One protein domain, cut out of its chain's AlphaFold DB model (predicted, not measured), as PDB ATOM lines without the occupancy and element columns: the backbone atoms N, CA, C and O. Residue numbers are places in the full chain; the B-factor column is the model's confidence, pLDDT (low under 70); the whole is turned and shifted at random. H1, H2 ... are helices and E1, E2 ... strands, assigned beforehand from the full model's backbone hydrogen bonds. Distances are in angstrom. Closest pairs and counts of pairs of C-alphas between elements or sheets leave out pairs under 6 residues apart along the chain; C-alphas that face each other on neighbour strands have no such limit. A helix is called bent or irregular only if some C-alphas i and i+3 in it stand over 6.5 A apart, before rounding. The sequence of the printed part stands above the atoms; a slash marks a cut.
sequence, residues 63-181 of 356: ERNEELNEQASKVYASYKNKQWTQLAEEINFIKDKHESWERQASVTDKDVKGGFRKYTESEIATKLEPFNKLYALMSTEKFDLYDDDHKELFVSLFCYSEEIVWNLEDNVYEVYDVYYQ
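What this domain is: This is residues 63 to 181 of the 356 residues of an uncharacterized protein of Saprospirales bacterium (UniProt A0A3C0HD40). Two long helices, H2 and H3, run side by side in opposite directions as a long arm, with the small strand hairpin E1 and E2 at its tip. At the other end is a head in which H1 folds back from H2, H4 packs crosswise on H3, and the strand hairpin E3 and E4 packs along H1 through E4. The printed part has 119 residues, with four named helices and four named strands in the order H1, H2, E1, E2, H3, H4, E3, E4; each of the two sheets is one antiparallel pair, E1 beside E2 and E3 beside E4. The class is mostly helix, and the helix packing is mostly crossed, with one of four touching pairs at a shallow tilt. The outline is elongated, 58 by 36 by 24 A, and the whole is only just loose, close to compact, with a radius of gyration of the C-alphas of 16.4 A.

Where its parts are: One of the two sheets holds E3, residues 164 to 167, which measures 10.0 A from first to last C-alpha, and E4, residues 174 to 177, which measures 10.2 A and has C-alpha 177 at (36.049, -8.020, -37.710). H1, residues 66 to 80, begins with C-alpha 66 at (45.060, -4.821, -41.062) and measures 20.6 A from first to last C-alpha. H4, residues 148 to 158, measures 15.2 A. H2, residues 84 to 104, is the longest helix at 30.2 A, with C-alpha 104 at (52.049, -29.441, -40.364). H3, residues 121 to 139, measures 26.1 A. It is irregular, with C-alphas 127 and 130 7.1 A apart, and has a kink of 37 degrees near residue 128. E1, residues 106 to 108, and E2, residues 116 to 118, measure 6.8 A and 7.2 A.

How they stand to each other: E3 and E4 form an antiparallel hairpin, their directions at 157 degrees; N 165 and O 176, 2.9 A apart, and N 176 and O 165, 2.8 A apart, are within hydrogen-bond range. H1 and E4 have 15 pairs of C-alphas within 8 A, the closest being Ser 73 and Glu 174 at 4.7 A, while H1 and E3 are apart. H1 and H4 only just touch, with 3 pairs of C-alphas within 8 A, at a steep tilt of 48 degrees; the closest C-alphas are those of Ala 72 and Phe 158, 5.3 A apart. H1 and H2 form a helical hairpin, opposite ways at a steep tilt of 42 degrees. H2 touches H1 with residues 84 to 91 alone, the closest C-alphas being those of Ser 78 and Leu 87, 5.1 A apart. H2 and H3 touch at a shallow tilt of 18 degrees, opposite ways, with the C-alphas of Glu 102 and Ile 124 closest at 6.2 A. H3 touches H4 with residues 130 to 134 alone, at a steep tilt of 61 degrees; the closest C-alphas, those of Leu 134 and Leu 153, are 6.9 A apart. H2 and H4 are near each other. E1 and E2 form an antiparallel hairpin at 140 degrees, with N 107 and O 117 2.8 A apart, within hydrogen-bond range. Every O i to N i+4 pair is within hydrogen-bond range in H1; the counts are 16 of 17 in H2, 12 of 15 in H3 and 6 of 7 in H4.

The domain as a whole: The two C-alphas farthest apart are those of Lys 113 and Asp 170, at 58.5 A, while the first and last printed C-alphas, of Glu 63 and Gln 181, are 7.4 A apart. The printed part has no cut, and no link is long. The mean pLDDT of the printed part is 81.3; 28 residues are under 70, among them residues 63 to 68, 166 to 172 and 177 to 181.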
ATOM      1  N   GLU A  63      38.608  -3.154 -33.587       46.50
ATOM      2  CA  GLU A  63      40.010  -3.532 -33.734       46.50
ATOM      3  C   GLU A  63      40.268  -3.976 -35.182       46.50
ATOM      4  O   GLU A  63      39.686  -4.935 -35.686       46.50
ATOM      5  N   ARG A  64      41.146  -3.243 -35.874       51.00
ATOM      6  CA  ARG A  64      41.556  -3.552 -37.245       51.00
ATOM      7  C   ARG A  64      42.786  -4.443 -37.204       51.00
ATOM      8  O   ARG A  64      43.897  -3.963 -36.983       51.00
ATOM      9  N   ASN A  65      42.608  -5.725 -37.489       59.75
ATOM     10  CA  ASN A  65      43.726  -6.553 -37.906       59.75
ATOM     11  C   ASN A  65      43.977  -6.307 -39.400       59.75
ATOM     12  O   ASN A  65      43.383  -6.958 -40.259       59.75
ATOM     13  N   GLU A  66      44.846  -5.336 -39.702       65.19
ATOM     14  CA  GLU A  66      45.060  -4.821 -41.062       65.19
ATOM     15  C   GLU A  66      45.251  -5.927 -42.112       65.19
ATOM     16  O   GLU A  66      44.651  -5.852 -43.179       65.19
ATOM     17  N   GLU A  67      46.011  -6.987 -41.811       67.88
ATOM     18  CA  GLU A  67      46.269  -8.072 -42.769       67.88
ATOM     19  C   GLU A  67      45.020  -8.934 -43.038       67.88
ATOM     20  O   GLU A  67      44.765  -9.319 -44.182       67.88
ATOM     21  N   LEU A  68      44.237  -9.241 -42.002       68.25
ATOM     22  CA  LEU A  68      43.059 -10.112 -42.105       68.25
ATOM     23  C   LEU A  68      41.865  -9.378 -42.705       68.25
ATOM     24  O   LEU A  68      41.228  -9.876 -43.636       68.25
ATOM     25  N   ASN A  69      41.607  -8.159 -42.227       76.38
ATOM     26  CA  ASN A  69      40.528  -7.326 -42.744       76.38
ATOM     27  C   ASN A  69      40.768  -6.988 -44.216       76.38
ATOM     28  O   ASN A  69      39.836  -7.037 -45.017       76.38
ATOM     29  N   GLU A  70      42.020  -6.747 -44.621       82.12
ATOM     30  CA  GLU A  70      42.365  -6.542 -46.028       82.12
ATOM     31  C   GLU A  70      42.091  -7.798 -46.879       82.12
ATOM     32  O   GLU A  70      41.600  -7.682 -48.004       82.12
ATOM     33  N   GLN A  71      42.364  -9.003 -46.366       85.62
ATOM     34  CA  GLN A  71      42.109 -10.260 -47.087       85.62
ATOM     35  C   GLN A  71      40.609 -10.528 -47.274       85.62
ATOM     36  O   GLN A  71      40.180 -10.795 -48.400       85.62
ATOM     37  N   ALA A  72      39.807 -10.396 -46.213       88.44
ATOM     38  CA  ALA A  72      38.352 -10.528 -46.295       88.44
ATOM     39  C   ALA A  72      37.742  -9.473 -47.238       88.44
ATOM     40  O   ALA A  72      36.913  -9.798 -48.094       88.44
ATOM     41  N   SER A  73      38.218  -8.225 -47.141       88.62
ATOM     42  CA  SER A  73      37.799  -7.117 -48.008       88.62
ATOM     43  C   SER A  73      38.105  -7.393 -49.478       88.62
ATOM     44  O   SER A  73      37.238  -7.198 -50.325       88.62
ATOM     45  N   LYS A  74      39.300  -7.908 -49.800       90.56
ATOM     46  CA  LYS A  74      39.687  -8.283 -51.173       90.56
ATOM     47  C   LYS A  74      38.740  -9.323 -51.767       90.56
ATOM     48  O   LYS A  74      38.147  -9.066 -52.814       90.56
ATOM     49  N   VAL A  75      38.511 -10.429 -51.049       92.19
ATOM     50  CA  VAL A  75      37.608 -11.506 -51.494       92.19
ATOM     51  C   VAL A  75      36.198 -10.963 -51.738       92.19
ATOM     52  O   VAL A  75      35.600 -11.217 -52.791       92.19
ATOM     53  N   TYR A  76      35.664 -10.184 -50.795       90.56
ATOM     54  CA  TYR A  76      34.322  -9.625 -50.924       90.56
ATOM     55  C   TYR A  76      34.234  -8.586 -52.053       90.56
ATOM     56  O   TYR A  76      33.294  -8.626 -52.850       90.56
ATOM     57  N   ALA A  77      35.238  -7.721 -52.207       89.94
ATOM     58  CA  ALA A  77      35.327  -6.765 -53.307       89.94
ATOM     59  C   ALA A  77      35.362  -7.470 -54.670       89.94
ATOM     60  O   ALA A  77      34.590  -7.114 -55.565       89.94
ATOM     61  N   SER A  78      36.193  -8.502 -54.825       92.38
ATOM     62  CA  SER A  78      36.278  -9.305 -56.049       92.38
ATOM     63  C   SER A  78      34.948  -9.980 -56.382       92.38
ATOM     64  O   SER A  78      34.542  -9.996 -57.549       92.38
ATOM     65  N   TYR A  79      34.225 -10.479 -55.372       92.94
ATOM     66  CA  TYR A  79      32.867 -10.999 -55.542       92.94
ATOM     67  C   TYR A  79      31.898  -9.914 -56.036       92.94
ATOM     68  O   TYR A  79      31.255 -10.080 -57.077       92.94
ATOM     69  N   LYS A  80      31.819  -8.776 -55.339       90.06
ATOM     70  CA  LYS A  80      30.879  -7.688 -55.661       90.06
ATOM     71  C   LYS A  80      31.159  -7.042 -57.018       90.06
ATOM     72  O   LYS A  80      30.217  -6.691 -57.731       90.06
ATOM     73  N   ASN A  81      32.428  -6.968 -57.409       90.56
ATOM     74  CA  ASN A  81      32.873  -6.474 -58.712       90.56
ATOM     75  C   ASN A  81      32.836  -7.539 -59.822       90.56
ATOM     76  O   ASN A  81      33.172  -7.233 -60.968       90.56
ATOM     77  N   LYS A  82      32.418  -8.777 -59.517       92.88
ATOM     78  CA  LYS A  82      32.334  -9.905 -60.462       92.88
ATOM     79  C   LYS A  82      33.674 -10.266 -61.119       92.88
ATOM     80  O   LYS A  82      33.728 -10.696 -62.275       92.88
ATOM     81  N   GLN A  83      34.771 -10.095 -60.388       94.19
ATOM     82  CA  GLN A  83      36.135 -10.372 -60.838       94.19
ATOM     83  C   GLN A  83      36.510 -11.829 -60.538       94.19
ATOM     84  O   GLN A  83      37.345 -12.109 -59.688       94.19
ATOM     85  N   TRP A  84      35.895 -12.785 -61.238       93.88
ATOM     86  CA  TRP A  84      35.972 -14.215 -60.887       93.88
ATOM     87  C   TRP A  84      37.380 -14.813 -60.867       93.88
ATOM     88  O   TRP A  84      37.677 -15.641 -60.013       93.88
ATOM     89  N   THR A  85      38.252 -14.386 -61.781       94.94
ATOM     90  CA  THR A  85      39.654 -14.824 -61.787       94.94
ATOM     91  C   THR A  85      40.380 -14.344 -60.533       94.94
ATOM     92  O   THR A  85      41.043 -15.135 -59.875       94.94
ATOM     93  N   GLN A  86      40.198 -13.072 -60.177       94.62
ATOM     94  CA  GLN A  86      40.820 -12.473 -59.000       94.62
ATOM     95  C   GLN A  86      40.258 -13.081 -57.707       94.62
ATOM     96  O   GLN A  86      41.021 -13.458 -56.826       94.62
ATOM     97  N   LEU A  87      38.940 -13.295 -57.648       94.88
ATOM     98  CA  LEU A  87      38.283 -14.000 -56.549       94.88
ATOM     99  C   LEU A  87      38.891 -15.394 -56.330       94.88
ATOM    100  O   LEU A  87      39.145 -15.795 -55.198       94.88
ATOM    101  N   ALA A  88      39.128 -16.147 -57.409       95.25
ATOM    102  CA  ALA A  88      39.744 -17.467 -57.316       95.25
ATOM    103  C   ALA A  88      41.183 -17.391 -56.784       95.25
ATOM    104  O   ALA A  88      41.576 -18.232 -55.981       95.25
ATOM    105  N   GLU A  89      41.969 -16.406 -57.222       95.19
ATOM    106  CA  GLU A  89      43.340 -16.189 -56.744       95.19
ATOM    107  C   GLU A  89      43.371 -15.844 -55.248       95.19
ATOM    108  O   GLU A  89      44.135 -16.453 -54.498       95.19
ATOM    109  N   GLU A  90      42.500 -14.941 -54.799       93.69
ATOM    110  CA  GLU A  90      42.414 -14.502 -53.401       93.69
ATOM    111  C   GLU A  90      41.959 -15.635 -52.467       93.69
ATOM    112  O   GLU A  90      42.580 -15.865 -51.430       93.69
ATOM    113  N   ILE A  91      40.940 -16.410 -52.863       93.88
ATOM    114  CA  ILE A  91      40.485 -17.573 -52.084       93.88
ATOM    115  C   ILE A  91      41.563 -18.665 -52.042       93.88
ATOM    116  O   ILE A  91      41.811 -19.243 -50.981       93.88
ATOM    117  N   ASN A  92      42.224 -18.956 -53.169       93.12
ATOM    118  CA  ASN A  92      43.259 -19.993 -53.211       93.12
ATOM    119  C   ASN A  92      44.495 -19.615 -52.389       93.12
ATOM    120  O   ASN A  92      45.066 -20.485 -51.743       93.12
ATOM    121  N   PHE A  93      44.868 -18.334 -52.343       89.00
ATOM    122  CA  PHE A  93      45.982 -17.874 -51.516       89.00
ATOM    123  C   PHE A  93      45.807 -18.256 -50.032       89.00
ATOM    124  O   PHE A  93      46.736 -18.773 -49.407       89.00
ATOM    125  N   ILE A  94      44.606 -18.068 -49.476       86.06
ATOM    126  CA  ILE A  94      44.301 -18.439 -48.083       86.06
ATOM    127  C   ILE A  94      44.146 -19.950 -47.928       86.06
ATOM    128  O   ILE A  94      44.663 -20.537 -46.973       86.06
ATOM    129  N   LYS A  95      43.495 -20.600 -48.896       90.12
ATOM    130  CA  LYS A  95      43.334 -22.056 -48.920       90.12
ATOM    131  C   LYS A  95      44.682 -22.785 -48.886       90.12
ATOM    132  O   LYS A  95      44.831 -23.725 -48.108       90.12
ATOM    133  N   ASP A  96      45.670 -22.331 -49.656       87.62
ATOM    134  CA  ASP A  96      47.019 -22.915 -49.696       87.62
ATOM    135  C   ASP A  96      47.747 -22.751 -48.347       87.62
ATOM    136  O   ASP A  96      48.465 -23.651 -47.893       87.62
ATOM    137  N   LYS A  97      47.532 -21.618 -47.660       82.44
ATOM    138  CA  LYS A  97      48.046 -21.371 -46.301       82.44
ATOM    139  C   LYS A  97      47.421 -22.343 -45.293       82.44
ATOM    140  O   LYS A  97      48.159 -22.980 -44.540       82.44
ATOM    141  N   HIS A  98      46.097 -22.519 -45.333       79.06
ATOM    142  CA  HIS A  98      45.377 -23.502 -44.510       79.06
ATOM    143  C   HIS A  98      45.833 -24.935 -44.792       79.06
ATOM    144  O   HIS A  98      46.082 -25.698 -43.861       79.06
ATOM    145  N   GLU A  99      46.010 -25.304 -46.061       83.31
ATOM    146  CA  GLU A  99      46.514 -26.626 -46.430       83.31
ATOM    147  C   GLU A  99      47.904 -26.880 -45.829       83.31
ATOM    148  O   GLU A  99      48.152 -27.939 -45.247       83.31
ATOM    149  N   SER A 100      48.806 -25.900 -45.917       75.31
ATOM    150  CA  SER A 100      50.137 -25.984 -45.309       75.31
ATOM    151  C   SER A 100      50.065 -26.178 -43.790       75.31
ATOM    152  O   SER A 100      50.782 -27.023 -43.244       75.31
ATOM    153  N   TRP A 101      49.172 -25.456 -43.105       75.50
ATOM    154  CA  TRP A 101      48.944 -25.620 -41.668       75.50
ATOM    155  C   TRP A 101      48.435 -27.014 -41.315       75.50
ATOM    156  O   TRP A 101      49.008 -27.659 -40.439       75.50
ATOM    157  N   GLU A 102      47.432 -27.526 -42.027       76.12
ATOM    158  CA  GLU A 102      46.875 -28.860 -41.773       76.12
ATOM    159  C   GLU A 102      47.898 -29.976 -42.050       76.12
ATOM    160  O   GLU A 102      47.972 -30.961 -41.313       76.12
ATOM    161  N   ARG A 103      48.783 -29.801 -43.042       81.00
ATOM    162  CA  ARG A 103      49.913 -30.719 -43.293       81.00
ATOM    163  C   ARG A 103      50.940 -30.722 -42.157       81.00
ATOM    164  O   ARG A 103      51.581 -31.744 -41.896       81.00
ATOM    165  N   GLN A 104      51.121 -29.585 -41.488       73.06
ATOM    166  CA  GLN A 104      52.049 -29.441 -40.364       73.06
ATOM    167  C   GLN A 104      51.415 -29.818 -39.022       73.06
ATOM    168  O   GLN A 104      52.136 -30.251 -38.116       73.06
ATOM    169  N   ALA A 105      50.095 -29.721 -38.898       63.31
ATOM    170  CA  ALA A 105      49.354 -30.052 -37.694       63.31
ATOM    171  C   ALA A 105      49.474 -31.542 -37.336       63.31
ATOM    172  O   ALA A 105      49.759 -32.406 -38.170       63.31
ATOM    173  N   SER A 106      49.312 -31.843 -36.048       72.75
ATOM    174  CA  SER A 106      49.303 -33.215 -35.542       72.75
ATOM    175  C   SER A 106      48.051 -33.412 -34.698       72.75
ATOM    176  O   SER A 106      47.695 -32.534 -33.918       72.75
ATOM    177  N   VAL A 107      47.394 -34.552 -34.861       69.44
ATOM    178  CA  VAL A 107      46.185 -34.932 -34.131       69.44
ATOM    179  C   VAL A 107      46.517 -36.040 -33.143       69.44
ATOM    180  O   VAL A 107      47.350 -36.909 -33.423       69.44
ATOM    181  N   THR A 108      45.887 -35.996 -31.974       65.75
ATOM    182  CA  THR A 108      46.022 -37.039 -30.961       65.75
ATOM    183  C   THR A 108      45.407 -38.339 -31.466       65.75
ATOM    184  O   THR A 108      44.257 -38.366 -31.896       65.75
ATOM    185  N   ASP A 109      46.167 -39.426 -31.388       73.75
ATOM    186  CA  ASP A 109      45.732 -40.752 -31.808       73.75
ATOM    187  C   ASP A 109      46.249 -41.793 -30.813       73.75
ATOM    188  O   ASP A 109      47.455 -42.012 -30.675       73.75
ATOM    189  N   LYS A 110      45.309 -42.406 -30.086       70.50
ATOM    190  CA  LYS A 110      45.593 -43.366 -29.009       70.50
ATOM    191  C   LYS A 110      46.169 -44.682 -29.537       70.50
ATOM    192  O   LYS A 110      46.808 -45.400 -28.771       70.50
ATOM    193  N   ASP A 111      45.983 -44.964 -30.823       82.25
ATOM    194  CA  ASP A 111      46.439 -46.195 -31.464       82.25
ATOM    195  C   ASP A 111      47.855 -46.051 -32.054       82.25
ATOM    196  O   ASP A 111      48.461 -47.032 -32.499       82.25
ATOM    197  N   VAL A 112      48.433 -44.842 -32.016       78.94
ATOM    198  CA  VAL A 112      49.781 -44.549 -32.519       78.94
ATOM    199  C   VAL A 112      50.777 -44.430 -31.369       78.94
ATOM    200  O   VAL A 112      50.569 -43.732 -30.377       78.94
ATOM    201  N   LYS A 113      51.931 -45.090 -31.513       57.72
ATOM    202  CA  LYS A 113      53.025 -45.009 -30.540       57.72
ATOM    203  C   LYS A 113      53.532 -43.566 -30.440       57.72
ATOM    204  O   LYS A 113      54.117 -43.053 -31.387       57.72
ATOM    205  N   GLY A 114      53.339 -42.951 -29.276       67.88
ATOM    206  CA  GLY A 114      53.641 -41.537 -29.035       67.88
ATOM    207  C   GLY A 114      52.401 -40.643 -28.967       67.88
ATOM    208  O   GLY A 114      52.547 -39.479 -28.627       67.88
ATOM    209  N   GLY A 115      51.202 -41.175 -29.231       71.19
ATOM    210  CA  GLY A 115      49.929 -40.493 -28.995       71.19
ATOM    211  C   GLY A 115      49.545 -39.439 -30.034       71.19
ATOM    212  O   GLY A 115      48.514 -38.799 -29.861       71.19
ATOM    213  N   PHE A 116      50.336 -39.243 -31.096       67.06
ATOM    214  CA  PHE A 116      50.093 -38.224 -32.120       67.06
ATOM    215  C   PHE A 116      50.411 -38.741 -33.529       67.06
ATOM    216  O   PHE A 116      51.391 -39.463 -33.727       67.06
ATOM    217  N   ARG A 117      49.632 -38.308 -34.526       87.44
ATOM    218  CA  ARG A 117      49.894 -38.525 -35.961       87.44
ATOM    219  C   ARG A 117      49.622 -37.267 -36.785       87.44
ATOM    220  O   ARG A 117      49.019 -36.321 -36.296       87.44
ATOM    221  N   LYS A 118      50.037 -37.269 -38.054       85.75
ATOM    222  CA  LYS A 118      49.636 -36.242 -39.030       85.75
ATOM    223  C   LYS A 118      48.223 -36.498 -39.555       85.75
ATOM    224  O   LYS A 118      47.752 -37.642 -39.538       85.75
ATOM    225  N   TYR A 119      47.576 -35.441 -40.038       78.69
ATOM    226  CA  TYR A 119      46.361 -35.587 -40.831       78.69
ATOM    227  C   TYR A 119      46.654 -36.353 -42.124       78.69
ATOM    228  O   TYR A 119      47.727 -36.237 -42.722       78.69
ATOM    229  N   THR A 120      45.694 -37.169 -42.537       92.62
ATOM    230  CA  THR A 120      45.692 -37.849 -43.831       92.62
ATOM    231  C   THR A 120      45.251 -36.889 -44.934       92.62
ATOM    232  O   THR A 120      44.531 -35.928 -44.678       92.62
ATOM    233  N   GLU A 121      45.601 -37.185 -46.188       94.06
ATOM    234  CA  GLU A 121      45.170 -36.372 -47.338       94.06
ATOM    235  C   GLU A 121      43.643 -36.229 -47.426       94.06
ATOM    236  O   GLU A 121      43.142 -35.180 -47.814       94.06
ATOM    237  N   SER A 122      42.893 -37.263 -47.032       94.12
ATOM    238  CA  SER A 122      41.426 -37.225 -47.034       94.12
ATOM    239  C   SER A 122      40.870 -36.300 -45.948       94.12
ATOM    240  O   SER A 122      39.878 -35.611 -46.183       94.12
ATOM    241  N   GLU A 123      41.492 -36.271 -44.766       85.44
ATOM    242  CA  GLU A 123      41.111 -35.359 -43.677       85.44
ATOM    243  C   GLU A 123      41.425 -33.906 -44.053       85.44
ATOM    244  O   GLU A 123      40.581 -33.031 -43.866       85.44
ATOM    245  N   ILE A 124      42.596 -33.662 -44.654       85.75
ATOM    246  CA  ILE A 124      42.983 -32.340 -45.168       85.75
ATOM    247  C   ILE A 124      41.996 -31.894 -46.253       85.75
ATOM    248  O   ILE A 124      41.457 -30.796 -46.173       85.75
ATOM    249  N   ALA A 125      41.685 -32.755 -47.228       92.81
ATOM    250  CA  ALA A 125      40.730 -32.435 -48.287       92.81
ATOM    251  C   ALA A 125      39.348 -32.051 -47.731       92.81
ATOM    252  O   ALA A 125      38.779 -31.061 -48.181       92.81
ATOM    253  N   THR A 126      38.859 -32.780 -46.718       90.19
ATOM    254  CA  THR A 126      37.581 -32.490 -46.040       90.19
ATOM    255  C   THR A 126      37.605 -31.110 -45.379       90.19
ATOM    256  O   THR A 126      36.683 -30.317 -45.546       90.19
ATOM    257  N   LYS A 127      38.694 -30.778 -44.675       84.69
ATOM    258  CA  LYS A 127      38.888 -29.470 -44.026       84.69
ATOM    259  C   LYS A 127      38.978 -28.303 -45.016       84.69
ATOM    260  O   LYS A 127      38.687 -27.173 -44.644       84.69
ATOM    261  N   LEU A 128      39.351 -28.566 -46.270       91.69
ATOM    262  CA  LEU A 128      39.435 -27.562 -47.336       91.69
ATOM    263  C   LEU A 128      38.151 -27.449 -48.184       91.69
ATOM    264  O   LEU A 128      38.060 -26.553 -49.028       91.69
ATOM    265  N   GLU A 129      37.152 -28.319 -47.988       94.44
ATOM    266  CA  GLU A 129      35.861 -28.245 -48.694       94.44
ATOM    267  C   GLU A 129      35.129 -26.901 -48.536       94.44
ATOM    268  O   GLU A 129      34.593 -26.422 -49.545       94.44
ATOM    269  N   PRO A 130      35.123 -26.252 -47.352       94.88
ATOM    270  CA  PRO A 130      34.460 -24.963 -47.169       94.88
ATOM    271  C   PRO A 130      34.924 -23.889 -48.165       94.88
ATOM    272  O   PRO A 130      34.084 -23.187 -48.728       94.88
ATOM    273  N   PHE A 131      36.222 -23.825 -48.493       94.75
ATOM    274  CA  PHE A 131      36.750 -22.887 -49.497       94.75
ATOM    275  C   PHE A 131      36.134 -23.116 -50.884       94.75
ATOM    276  O   PHE A 131      35.762 -22.169 -51.578       94.75
ATOM    277  N   ASN A 132      35.985 -24.382 -51.288       94.81
ATOM    278  CA  ASN A 132      35.380 -24.728 -52.575       94.81
ATOM    279  C   ASN A 132      33.882 -24.393 -52.590       94.81
ATOM    280  O   ASN A 132      33.370 -23.899 -53.597       94.81
ATOM    281  N   LYS A 133      33.182 -24.647 -51.473       96.25
ATOM    282  CA  LYS A 133      31.760 -24.317 -51.304       96.25
ATOM    283  C   LYS A 133      31.541 -22.808 -51.414       96.25
ATOM    284  O   LYS A 133      30.663 -22.380 -52.162       96.25
ATOM    285  N   LEU A 134      32.367 -22.016 -50.734       96.06
ATOM    286  CA  LEU A 134      32.275 -20.561 -50.752       96.06
ATOM    287  C   LEU A 134      32.556 -19.988 -52.146       96.06
ATOM    288  O   LEU A 134      31.750 -19.214 -52.661       96.06
ATOM    289  N   TYR A 135      33.626 -20.441 -52.811       96.06
ATOM    290  CA  TYR A 135      33.903 -20.032 -54.191       96.06
ATOM    291  C   TYR A 135      32.751 -20.391 -55.139       96.06
ATOM    292  O   TYR A 135      32.380 -19.585 -55.993       96.06
ATOM    293  N   ALA A 136      32.141 -21.573 -54.998       96.50
ATOM    294  CA  ALA A 136      30.994 -21.966 -55.814       96.50
ATOM    295  C   ALA A 136      29.771 -21.063 -55.574       96.50
ATOM    296  O   ALA A 136      29.110 -20.665 -56.535       96.50
ATOM    297  N   LEU A 137      29.482 -20.699 -54.321       96.69
ATOM    298  CA  LEU A 137      28.404 -19.761 -53.986       96.69
ATOM    299  C   LEU A 137      28.659 -18.377 -54.592       96.69
ATOM    300  O   LEU A 137      27.777 -17.824 -55.249       96.69
ATOM    301  N   MET A 138      29.874 -17.848 -54.438       95.81
ATOM    302  CA  MET A 138      30.236 -16.521 -54.937       95.81
ATOM    303  C   MET A 138      30.295 -16.465 -56.469       95.81
ATOM    304  O   MET A 138      29.674 -15.603 -57.083       95.81
ATOM    305  N   SER A 139      30.963 -17.418 -57.119       94.00
ATOM    306  CA  SER A 139      31.088 -17.453 -58.588       94.00
ATOM    307  C   SER A 139      29.769 -17.726 -59.319       94.00
ATOM    308  O   SER A 139      29.654 -17.431 -60.508       94.00
ATOM    309  N   THR A 140      28.762 -18.272 -58.626       94.94
ATOM    310  CA  THR A 140      27.402 -18.457 -59.166       94.94
ATOM    311  C   THR A 140      26.420 -17.372 -58.729       94.94
ATOM    312  O   THR A 140      25.226 -17.509 -58.993       94.94
ATOM    313  N   GLU A 141      26.909 -16.298 -58.097       94.44
ATOM    314  CA  GLU A 141      26.108 -15.170 -57.597       94.44
ATOM    315  C   GLU A 141      25.000 -15.590 -56.611       94.44
ATOM    316  O   GLU A 141      23.953 -14.956 -56.522       94.44
ATOM    317  N   LYS A 142      25.217 -16.691 -55.883       96.12
ATOM    318  CA  LYS A 142      24.297 -17.199 -54.853       96.12
ATOM    319  C   LYS A 142      24.705 -16.808 -53.439       96.12
ATOM    320  O   LYS A 142      23.922 -17.017 -52.523       96.12
ATOM    321  N   PHE A 143      25.921 -16.298 -53.264       95.00
ATOM    322  CA  PHE A 143      26.412 -15.846 -51.970       95.00
ATOM    323  C   PHE A 143      25.681 -14.576 -51.522       95.00
ATOM    324  O   PHE A 143      25.597 -13.597 -52.268       95.00
ATOM    325  N   ASP A 144      25.201 -14.582 -50.288       90.50
ATOM    326  CA  ASP A 144      24.522 -13.452 -49.662       90.50
ATOM    327  C   ASP A 144      25.049 -13.297 -48.239       90.50
ATOM    328  O   ASP A 144      24.955 -14.234 -47.460       90.50
ATOM    329  N   LEU A 145      25.618 -12.140 -47.904       86.12
ATOM    330  CA  LEU A 145      26.197 -11.895 -46.579       86.12
ATOM    331  C   LEU A 145      25.119 -11.711 -45.493       86.12
ATOM    332  O   LEU A 145      25.432 -11.754 -44.309       86.12
ATOM    333  N   TYR A 146      23.861 -11.503 -45.894       85.31
ATOM    334  CA  TYR A 146      22.711 -11.429 -44.988       85.31
ATOM    335  C   TYR A 146      22.065 -12.795 -44.719       85.31
ATOM    336  O   TYR A 146      21.126 -12.875 -43.931       85.31
ATOM    337  N   ASP A 147      22.529 -13.848 -45.391       91.88
ATOM    338  CA  ASP A 147      22.151 -15.226 -45.091       91.88
ATOM    339  C   ASP A 147      23.117 -15.788 -44.039       91.88
ATOM    340  O   ASP A 147      24.334 -15.726 -44.223       91.88
ATOM    341  N   ASP A 148      22.581 -16.308 -42.933       86.56
ATOM    342  CA  ASP A 148      23.382 -16.723 -41.774       86.56
ATOM    343  C   ASP A 148      24.387 -17.833 -42.132       86.56
ATOM    344  O   ASP A 148      25.556 -17.740 -41.757       86.56
ATOM    345  N   ASP A 149      23.984 -18.825 -42.936       90.75
ATOM    346  CA  ASP A 149      24.849 -19.945 -43.338       90.75
ATOM    347  C   ASP A 149      25.998 -19.467 -44.241       90.75
ATOM    348  O   ASP A 149      27.129 -19.967 -44.185       90.75
ATOM    349  N   HIS A 150      25.713 -18.516 -45.131       93.38
ATOM    350  CA  HIS A 150      26.722 -17.898 -45.986       93.38
ATOM    351  C   HIS A 150      27.670 -17.003 -45.188       93.38
ATOM    352  O   HIS A 150      28.884 -17.067 -45.407       93.38
ATOM    353  N   LYS A 151      27.131 -16.191 -44.273       87.44
ATOM    354  CA  LYS A 151      27.914 -15.333 -43.385       87.44
ATOM    355  C   LYS A 151      28.844 -16.174 -42.519       87.44
ATOM    356  O   LYS A 151      30.038 -15.907 -42.519       87.44
ATOM    357  N   GLU A 152      28.341 -17.219 -41.865       87.62
ATOM    358  CA  GLU A 152      29.137 -18.137 -41.040       87.62
ATOM    359  C   GLU A 152      30.246 -18.813 -41.864       87.62
ATOM    360  O   GLU A 152      31.409 -18.861 -41.451       87.62
ATOM    361  N   LEU A 153      29.927 -19.276 -43.077       91.31
ATOM    362  CA  LEU A 153      30.917 -19.862 -43.983       91.31
ATOM    363  C   LEU A 153      32.006 -18.859 -44.397       91.31
ATOM    364  O   LEU A 153      33.163 -19.240 -44.542       91.31
ATOM    365  N   PHE A 154      31.646 -17.599 -44.628       91.06
ATOM    366  CA  PHE A 154      32.607 -16.554 -44.976       91.06
ATOM    367  C   PHE A 154      33.473 -16.167 -43.775       91.06
ATOM    368  O   PHE A 154      34.699 -16.152 -43.884       91.06
ATOM    369  N   VAL A 155      32.836 -15.926 -42.627       85.75
ATOM    370  CA  VAL A 155      33.486 -15.562 -41.366       85.75
ATOM    371  C   VAL A 155      34.477 -16.638 -40.941       85.75
ATOM    372  O   VAL A 155      35.644 -16.337 -40.748       85.75
ATOM    373  N   SER A 156      34.068 -17.908 -40.907       84.12
ATOM    374  CA  SER A 156      34.942 -19.022 -40.500       84.12
ATOM    375  C   SER A 156      36.185 -19.225 -41.379       84.12
ATOM    376  O   SER A 156      37.117 -19.919 -40.968       84.12
ATOM    377  N   LEU A 157      36.204 -18.657 -42.590       86.56
ATOM    378  CA  LEU A 157      37.317 -18.774 -43.531       86.56
ATOM    379  C   LEU A 157      38.217 -17.541 -43.587       86.56
ATOM    380  O   LEU A 157      39.400 -17.687 -43.896       86.56
ATOM    381  N   PHE A 158      37.673 -16.351 -43.334       85.94
ATOM    382  CA  PHE A 158      38.370 -15.087 -43.594       85.94
ATOM    383  C   PHE A 158      38.356 -14.094 -42.426       85.94
ATOM    384  O   PHE A 158      38.994 -13.050 -42.529       85.94
ATOM    385  N   CYS A 159      37.661 -14.406 -41.333       80.69
ATOM    386  CA  CYS A 159      37.473 -13.537 -40.171       80.69
ATOM    387  C   CYS A 159      37.754 -14.332 -38.878       80.69
ATOM    388  O   CYS A 159      37.732 -15.565 -38.890       80.69
ATOM    389  N   TYR A 160      38.030 -13.654 -37.760       69.00
ATOM    390  CA  TYR A 160      38.110 -14.313 -36.442       69.00
ATOM    391  C   TYR A 160      37.059 -13.832 -35.441       69.00
ATOM    392  O   TYR A 160      37.018 -14.360 -34.330       69.00
ATOM    393  N   SER A 161      36.199 -12.883 -35.815       63.84
ATOM    394  CA  SER A 161      35.004 -12.551 -35.035       63.84
ATOM    395  C   SER A 161      33.728 -13.095 -35.678       63.84
ATOM    396  O   SER A 161      33.587 -13.089 -36.899       63.84
ATOM    397  N   GLU A 162      32.774 -13.533 -34.850       65.06
ATOM    398  CA  GLU A 162      31.413 -13.901 -35.273       65.06
ATOM    399  C   GLU A 162      30.615 -12.685 -35.785       65.06
ATOM    400  O   GLU A 162      29.673 -12.814 -36.581       65.06
ATOM    401  N   GLU A 163      31.020 -11.483 -35.370       66.88
ATOM    402  CA  GLU A 163      30.479 -10.227 -35.855       66.88
ATOM    403  C   GLU A 163      31.432  -9.545 -36.829       66.88
ATOM    404  O   GLU A 163      32.633  -9.411 -36.596       66.88
ATOM    405  N   ILE A 164      30.858  -9.078 -37.934       72.38
ATOM    406  CA  ILE A 164      31.565  -8.306 -38.942       72.38
ATOM    407  C   ILE A 164      30.738  -7.079 -39.306       72.38
ATOM    408  O   ILE A 164      29.515  -7.166 -39.442       72.38
ATOM    409  N   VAL A 165      31.414  -5.953 -39.501       71.38
ATOM    410  CA  VAL A 165      30.840  -4.760 -40.130       71.38
ATOM    411  C   VAL A 165      31.371  -4.690 -41.550       71.38
ATOM    412  O   VAL A 165      32.549  -4.950 -41.797       71.38
ATOM    413  N   TRP A 166      30.514  -4.331 -42.498       69.88
ATOM    414  CA  TRP A 166      30.947  -4.039 -43.857       69.88
ATOM    415  C   TRP A 166      30.517  -2.633 -44.250       69.88
ATOM    416  O   TRP A 166      29.356  -2.258 -44.087       69.88
ATOM    417  N   ASN A 167      31.460  -1.862 -44.785       68.88
ATOM    418  CA  ASN A 167      31.189  -0.514 -45.267       68.88
ATOM    419  C   ASN A 167      31.044  -0.520 -46.801       68.88
ATOM    420  O   ASN A 167      31.665  -1.324 -47.499       68.88
ATOM    421  N   LEU A 168      30.173   0.355 -47.307       61.06
ATOM    422  CA  LEU A 168      29.927   0.636 -48.724       61.06
ATOM    423  C   LEU A 168      30.133   2.126 -49.050       61.06
ATOM    424  O   LEU A 168      29.566   2.634 -50.021       61.06
ATOM    425  N   GLU A 169      30.904   2.852 -48.245       57.91
ATOM    426  CA  GLU A 169      31.246   4.239 -48.539       57.91
ATOM    427  C   GLU A 169      32.184   4.305 -49.759       57.91
ATOM    428  O   GLU A 169      33.107   3.508 -49.919       57.91
ATOM    429  N   ASP A 170      31.891   5.216 -50.691       55.59
ATOM    430  CA  ASP A 170      32.704   5.494 -51.885       55.59
ATOM    431  C   ASP A 170      33.041   4.296 -52.814       55.59
ATOM    432  O   ASP A 170      33.997   4.352 -53.591       55.59
ATOM    433  N   ASN A 171      32.209   3.244 -52.838       58.69
ATOM    434  CA  ASN A 171      32.437   1.974 -53.567       58.69
ATOM    435  C   ASN A 171      33.641   1.155 -53.070       58.69
ATOM    436  O   ASN A 171      34.162   0.315 -53.814       58.69
ATOM    437  N   VAL A 172      34.084   1.375 -51.835       62.78
ATOM    438  CA  VAL A 172      35.079   0.513 -51.199       62.78
ATOM    439  C   VAL A 172      34.327  -0.583 -50.445       62.78
ATOM    440  O   VAL A 172      33.492  -0.294 -49.597       62.78
ATOM    441  N   TYR A 173      34.564  -1.845 -50.812       72.00
ATOM    442  CA  TYR A 173      33.981  -3.000 -50.127       72.00
ATOM    443  C   TYR A 173      34.935  -3.435 -49.019       72.00
ATOM    444  O   TYR A 173      35.853  -4.218 -49.265       72.00
ATOM    445  N   GLU A 174      34.735  -2.901 -47.821       77.31
ATOM    446  CA  GLU A 174      35.573  -3.218 -46.663       77.31
ATOM    447  C   GLU A 174      34.823  -4.143 -45.712       77.31
ATOM    448  O   GLU A 174      33.630  -3.955 -45.479       77.31
ATOM    449  N   VAL A 175      35.526  -5.142 -45.182       79.88
ATOM    450  CA  VAL A 175      35.040  -6.073 -44.164       79.88
ATOM    451  C   VAL A 175      35.919  -5.945 -42.929       79.88
ATOM    452  O   VAL A 175      37.135  -6.148 -42.985       79.88
ATOM    453  N   TYR A 176      35.279  -5.648 -41.809       73.25
ATOM    454  CA  TYR A 176      35.892  -5.470 -40.506       73.25
ATOM    455  C   TYR A 176      35.414  -6.564 -39.563       73.25
ATOM    456  O   TYR A 176      34.212  -6.771 -39.433       73.25
ATOM    457  N   ASP A 177      36.347  -7.238 -38.901       66.25
ATOM    458  CA  ASP A 177      36.049  -8.020 -37.710       66.25
ATOM    459  C   ASP A 177      35.601  -7.063 -36.606       66.25
ATOM    460  O   ASP A 177      36.182  -5.990 -36.419       66.25
ATOM    461  N   VAL A 178      34.596  -7.470 -35.845       59.84
ATOM    462  CA  VAL A 178      34.231  -6.796 -34.604       59.84
ATOM    463  C   VAL A 178      34.838  -7.591 -33.463       59.84
ATOM    464  O   VAL A 178      34.235  -8.535 -32.960       59.84
ATOM    465  N   TYR A 179      36.054  -7.246 -33.054       53.84
ATOM    466  CA  TYR A 179      36.570  -7.745 -31.784       53.84
ATOM    467  C   TYR A 179      36.042  -6.848 -30.676       53.84
ATOM    468  O   TYR A 179      36.307  -5.647 -30.653       53.84
ATOM    469  N   TYR A 180      35.284  -7.425 -29.751       48.78
ATOM    470  CA  TYR A 180      34.881  -6.706 -28.555       48.78
ATOM    471  C   TYR A 180      36.106  -6.515 -27.661       48.78
ATOM    472  O   TYR A 180      36.463  -7.393 -26.878       48.78
ATOM    473  N   GLN A 181      36.765  -5.367 -27.782       41.50
ATOM    474  CA  GLN A 181      37.793  -4.952 -26.842       41.50
ATOM    475  C   GLN A 181      37.172  -4.021 -25.803       41.50
ATOM    476  O   GLN A 181      36.737  -2.913 -26.112       41.50
TER     477      GLN A 181